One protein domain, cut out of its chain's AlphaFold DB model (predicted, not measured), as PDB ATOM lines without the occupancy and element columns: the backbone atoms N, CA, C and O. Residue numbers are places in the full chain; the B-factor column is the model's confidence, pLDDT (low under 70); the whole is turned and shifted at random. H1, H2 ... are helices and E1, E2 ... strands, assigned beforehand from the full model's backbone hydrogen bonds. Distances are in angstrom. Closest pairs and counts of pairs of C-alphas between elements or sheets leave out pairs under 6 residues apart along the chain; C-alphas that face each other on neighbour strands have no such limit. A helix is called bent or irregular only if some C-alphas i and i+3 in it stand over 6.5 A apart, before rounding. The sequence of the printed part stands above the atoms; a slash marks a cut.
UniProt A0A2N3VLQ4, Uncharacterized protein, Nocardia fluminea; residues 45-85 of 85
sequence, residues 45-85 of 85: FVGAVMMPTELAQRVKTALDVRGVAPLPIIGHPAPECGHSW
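Overview. This is residues 45 to 85 of the 85 residues of an uncharacterized protein of Nocardia fluminea (UniProt A0A2N3VLQ4). A small ribbon of two short parallel strands, E1 and E2, has one helix, H1, over one of its faces and the other face bare; the helix runs back from the far ends of the strands, nearer to E2 than to E1. A tail with no named element follows E2, and its residues 80 to 85 stick out free of the rest. The printed part has 41 residues with two named strands and one named helix, in the order E1, H1, E2 along the chain, and the class is mixed, helices and strands. The whole is loose, with a radius of gyration of the C-alphas of 12.2 A, and its outline is flat, spanning 38 by 23 by 11 A.

Along the chain. The sheet is made of E1, residues 49 to 52, and E2, residues 73 to 76. E1 begins with C-alpha 49 at (55.049, 101.436, 37.916) and measures 10.2 A from first to last C-alpha. E2 measures 9.5 A and ends with C-alpha 76 at (50.677, 92.477, 39.198). H1, residues 53 to 65, is the longest element at 18.6 A, and its C-alpha 65 stands at (53.485, 106.755, 55.942).

Arrangement. E1 and E2 are parallel neighbours, with 37 degrees between their N-to-C directions. The C-alphas of Met 50 and Ile 74 face each other at 4.7 A, and those of Pro 52 and His 76 at 5.2 A. Across the pair, N 74 and O 49 are within hydrogen-bond range at 2.9 A, and N 76 and O 51 at 3.0 A. H1 has 9 pairs of C-alphas within 8 A of E2, the closest being those of Thr 53 and Gly 75, 4.4 A apart. The centres of H1 and E2 are 10.1 A apart. Within 10 A, H1 has 18 pairs of C-alphas with E2 and 4 with E1, made by its residues 53 to 60. E1, H1 and E2 form a strand-helix-strand unit, two parallel neighbour strands with a helix between them along the chain, and its crossover is right-handed. In H1 every O i to N i+4 pair is within hydrogen-bond range, and the helix is not bent.

Size, cuts and confidence. The two C-alphas farthest apart are those of Gly 67 and His 83, at 38.2 A. The link from E1 to H1 is tight, with 0 residues between them, and the link from H1 to E2 is short, with 7. The printed part has no cut and ends at residue 85, the chain's last residue. Residues 80 to 85 stand free. The mean pLDDT of the printed part is 75.4, and confidence is low, under 70, in residues 69 to 71 and 78 to 85.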
ATOM      1  N   PHE A  45      57.916 111.537  33.353       80.88
ATOM      2  CA  PHE A  45      56.471 111.459  33.560       80.88
ATOM      3  C   PHE A  45      55.992 110.029  33.269       80.88
ATOM      4  O   PHE A  45      55.984 109.595  32.119       80.88
ATOM      5  N   VAL A  46      55.641 109.283  34.317       79.19
ATOM      6  CA  VAL A  46      55.158 107.899  34.218       79.19
ATOM      7  C   VAL A  46      53.735 107.808  34.754       79.19
ATOM      8  O   VAL A  46      53.424 108.390  35.790       79.19
ATOM      9  N   GLY A  47      52.866 107.074  34.052       77.94
ATOM     10  CA  GLY A  47      51.488 106.852  34.502       77.94
ATOM     11  C   GLY A  47      51.402 105.882  35.684       77.94
ATOM     12  O   GLY A  47      50.637 106.110  36.617       77.94
ATOM     13  N   ALA A  48      52.206 104.816  35.662       84.44
ATOM     14  CA  ALA A  48      52.296 103.825  36.728       84.44
ATOM     15  C   ALA A  48      53.596 103.014  36.649       84.44
ATOM     16  O   ALA A  48      54.186 102.863  35.581       84.44
ATOM     17  N   VAL A  49      54.002 102.448  37.783       84.62
ATOM     18  CA  VAL A  49      55.049 101.436  37.916       84.62
ATOM     19  C   VAL A  49      54.380 100.111  38.256       84.62
ATOM     20  O   VAL A  49      53.677  99.999  39.263       84.62
ATOM     21  N   MET A  50      54.602  99.105  37.412       88.44
ATOM     22  CA  MET A  50      54.161  97.740  37.673       88.44
ATOM     23  C   MET A  50      55.213  97.005  38.502       88.44
ATOM     24  O   MET A  50      56.404  97.079  38.205       88.44
ATOM     25  N   MET A  51      54.782  96.288  39.536       86.56
ATOM     26  CA  MET A  51      55.675  95.471  40.357       86.56
ATOM     27  C   MET A  51      54.942  94.258  40.949       86.56
ATOM     28  O   MET A  51      53.707  94.272  41.003       86.56
ATOM     29  N   PRO A  52      55.665  93.218  41.411       88.69
ATOM     30  CA  PRO A  52      55.047  92.070  42.067       88.69
ATOM     31  C   PRO A  52      54.160  92.499  43.239       88.69
ATOM     32  O   PRO A  52      54.542  93.384  44.008       88.69
ATOM     33  N   THR A  53      52.998  91.863  43.399       87.25
ATOM     34  CA  THR A  53      51.971  92.262  44.382       87.25
ATOM     35  C   THR A  53      52.510  92.465  45.800       87.25
ATOM     36  O   THR A  53      52.196  93.473  46.429       87.25
ATOM     37  N   GLU A  54      53.358  91.561  46.297       88.12
ATOM     38  CA  GLU A  54      53.942  91.685  47.642       88.12
ATOM     39  C   GLU A  54      54.808  92.953  47.773       88.12
ATOM     40  O   GLU A  54      54.712  93.699  48.751       88.12
ATOM     41  N   LEU A  55      55.614  93.245  46.748       87.38
ATOM     42  CA  LEU A  55      56.435  94.450  46.707       87.38
ATOM     43  C   LEU A  55      55.560  95.705  46.602       87.38
ATOM     44  O   LEU A  55      55.794  96.668  47.330       87.38
ATOM     45  N   ALA A  56      54.512  95.672  45.771       87.81
ATOM     46  CA  ALA A  56      53.558  96.771  45.629       87.81
ATOM     47  C   ALA A  56      52.910  97.139  46.969       87.81
ATOM     48  O   ALA A  56      52.795  98.322  47.292       87.81
ATOM     49  N   GLN A  57      52.536  96.141  47.778       89.06
ATOM     50  CA  GLN A  57      51.974  96.363  49.112       89.06
ATOM     51  C   GLN A  57      52.978  97.040  50.051       89.06
ATOM     52  O   GLN A  57      52.632  98.026  50.699       89.06
ATOM     53  N   ARG A  58      54.232  96.569  50.089       90.25
ATOM     54  CA  ARG A  58      55.285  97.176  50.923       90.25
ATOM     55  C   ARG A  58      55.575  98.621  50.519       90.25
ATOM     56  O   ARG A  58      55.678  99.491  51.382       90.25
ATOM     57  N   VAL A  59      55.669  98.887  49.214       88.56
ATOM     58  CA  VAL A  59      55.903 100.240  48.689       88.56
ATOM     59  C   VAL A  59      54.715 101.153  48.994       88.56
ATOM     60  O   VAL A  59      54.928 102.284  49.427       88.56
ATOM     61  N   LYS A  60      53.476 100.665  48.845       87.56
ATOM     62  CA  LYS A  60      52.267 101.417  49.207       87.56
ATOM     63  C   LYS A  60      52.307 101.863  50.667       87.56
ATOM     64  O   LYS A  60      52.167 103.054  50.921       87.56
ATOM     65  N   THR A  61      52.549 100.944  51.602       89.62
ATOM     66  CA  THR A  61      52.629 101.273  53.034       89.62
ATOM     67  C   THR A  61      53.719 102.307  53.316       89.62
ATOM     68  O   THR A  61      53.488 103.267  54.043       89.62
ATOM     69  N   ALA A  62      54.898 102.159  52.706       88.38
ATOM     70  CA  ALA A  62      55.997 103.102  52.903       88.38
ATOM     71  C   ALA A  62      55.687 104.514  52.368       88.38
ATOM     72  O   ALA A  62      56.141 105.498  52.947       88.38
ATOM     73  N   LEU A  63      54.946 104.630  51.263       87.31
ATOM     74  CA  LEU A  63      54.571 105.925  50.688       87.31
ATOM     75  C   LEU A  63      53.389 106.575  51.417       87.31
ATOM     76  O   LEU A  63      53.390 107.795  51.571       87.31
ATOM     77  N   ASP A  64      52.450 105.772  51.921       87.06
ATOM     78  CA  ASP A  64      51.342 106.221  52.770       87.06
ATOM     79  C   ASP A  64      51.857 106.871  54.063       87.06
ATOM     80  O   ASP A  64      51.540 108.023  54.348       87.06
ATOM     81  N   VAL A  65      52.797 106.208  54.753       88.75
ATOM     82  CA  VAL A  65      53.485 106.755  55.942       88.75
ATOM     83  C   VAL A  65      54.192 108.084  55.645       88.75
ATOM     84  O   VAL A  65      54.322 108.935  56.521       88.75
ATOM     85  N   ARG A  66      54.652 108.284  54.405       87.19
ATOM     86  CA  ARG A  66      55.335 109.511  53.962       87.19
ATOM     87  C   ARG A  66      54.375 110.585  53.440       87.19
ATOM     88  O   ARG A  66      54.848 111.645  53.037       87.19
ATOM     89  N   GLY A  67      53.066 110.323  53.415       85.38
ATOM     90  CA  GLY A  67      52.048 111.252  52.921       85.38
ATOM     91  C   GLY A  67      52.126 111.525  51.414       85.38
ATOM     92  O   GLY A  67      51.700 112.586  50.963       85.38
ATOM     93  N   VAL A  68      52.697 110.609  50.624       78.25
ATOM     94  CA  VAL A  68      52.849 110.786  49.171       78.25
ATOM     95  C   VAL A  68      51.635 110.179  48.463       78.25
ATOM     96  O   VAL A  68      51.515 108.962  48.375       78.25
ATOM     97  N   ALA A  69      50.745 111.022  47.937       69.81
ATOM     98  CA  ALA A  69      49.597 110.618  47.122       69.81
ATOM     99  C   ALA A  69      49.448 111.537  45.891       69.81
ATOM    100  O   ALA A  69      49.749 112.727  46.006       69.81
ATOM    101  N   PRO A  70      48.961 111.037  44.732       62.97
ATOM    102  CA  PRO A  70      48.535 109.661  44.429       62.97
ATOM    103  C   PRO A  70      49.697 108.704  44.096       62.97
ATOM    104  O   PRO A  70      50.762 109.130  43.660       62.97
ATOM    105  N   LEU A  71      49.479 107.396  44.298       68.50
ATOM    106  CA  LEU A  71      50.485 106.345  44.099       68.50
ATOM    107  C   LEU A  71      50.387 105.742  42.689       68.50
ATOM    108  O   LEU A  71      49.440 105.000  42.422       68.50
ATOM    109  N   PRO A  72      51.358 105.982  41.793       73.31
ATOM    110  CA  PRO A  72      51.381 105.390  40.460       73.31
ATOM    111  C   PRO A  72      51.888 103.937  40.548       73.31
ATOM    112  O   PRO A  72      52.948 103.619  40.022       73.31
ATOM    113  N   ILE A  73      51.190 103.055  41.275       81.56
ATOM    114  CA  ILE A  73      51.602 101.663  41.533       81.56
ATOM    115  C   ILE A  73      50.524 100.696  41.052       81.56
ATOM    116  O   ILE A  73      49.386 100.750  41.514       81.56
ATOM    117  N   ILE A  74      50.916  99.753  40.196       81.31
ATOM    118  CA  ILE A  74      50.081  98.624  39.780       81.31
ATOM    119  C   ILE A  74      50.728  97.342  40.312       81.31
ATOM    120  O   ILE A  74      51.810  96.947  39.878       81.31
ATOM    121  N   GLY A  75      50.072  96.698  41.277       81.69
ATOM    122  CA  GLY A  75      50.449  95.353  41.704       81.69
ATOM    123  C   GLY A  75      50.018  94.345  40.645       81.69
ATOM    124  O   GLY A  75      48.840  94.294  40.301       81.69
ATOM    125  N   HIS A  76      50.959  93.562  40.131       78.50
ATOM    126  CA  HIS A  76      50.677  92.477  39.198       78.50
ATOM    127  C   HIS A  76      51.077  91.146  39.853       78.50
ATOM    128  O   HIS A  76      52.180  91.061  40.411       78.50
ATOM    129  N   PRO A  77      50.221  90.103  39.824       73.31
ATOM    130  CA  PRO A  77      50.635  88.771  40.256       73.31
ATOM    131  C   PRO A  77      51.792  88.353  39.349       73.31
ATOM    132  O   PRO A  77      51.631  88.379  38.134       73.31
ATOM    133  N   ALA A  78      52.981  88.083  39.893       63.38
ATOM    134  CA  ALA A  78      54.124  87.716  39.058       63.38
ATOM    135  C   ALA A  78      53.682  86.618  38.070       63.38
ATOM    136  O   ALA A  78      53.028  85.673  38.522       63.38
ATOM    137  N   PRO A  79      53.950  86.745  36.755       50.19
ATOM    138  CA  PRO A  79      53.743  85.607  35.879       50.19
ATOM    139  C   PRO A  79      54.536  84.444  36.478       50.19
ATOM    140  O   PRO A  79      55.667  84.631  36.940       50.19
ATOM    141  N   GLU A  80      53.925  83.262  36.535       46.94
ATOM    142  CA  GLU A  80      54.690  82.029  36.687       46.94
ATOM    143  C   GLU A  80      55.886  82.113  35.731       46.94
ATOM    144  O   GLU A  80      55.723  82.532  34.586       46.94
ATOM    145  N   CYS A  81      57.101  81.852  36.218       42.44
ATOM    146  CA  CYS A  81      58.305  81.946  35.400       42.44
ATOM    147  C   CYS A  81      58.165  81.059  34.155       42.44
ATOM    148  O   CYS A  81      58.442  79.865  34.193       42.44
ATOM    149  N   GLY A  82      57.767  81.668  33.047       39.81
ATOM    150  CA  GLY A  82      57.691  81.076  31.728       39.81
ATOM    151  C   GLY A  82      58.298  82.069  30.755       39.81
ATOM    152  O   GLY A  82      57.598  82.948  30.284       39.81
ATOM    153  N   HIS A  83      59.609  81.929  30.555       42.44
ATOM    154  CA  HIS A  83      60.420  82.324  29.396       42.44
ATOM    155  C   HIS A  83      60.085  83.609  28.605       42.44
ATOM    156  O   HIS A  83      58.984  83.800  28.102       42.44
ATOM    157  N   SER A  84      61.166  84.345  28.295       31.94
ATOM    158  CA  SER A  84      61.274  85.526  27.413       31.94
ATOM    159  C   SER A  84      61.023  86.837  28.172       31.94
ATOM    160  O   SER A  84      59.909  87.098  28.606       31.94
ATOM    161  N   TRP A  85      62.010  87.699  28.426       36.38
ATOM    162  CA  TRP A  85      63.147  88.133  27.602       36.38
ATOM    163  C   TRP A  85      64.370  88.482  28.457       36.38
ATOM    164  O   TRP A  85      64.171  88.885  29.627       36.38
TER     165      TRP A  85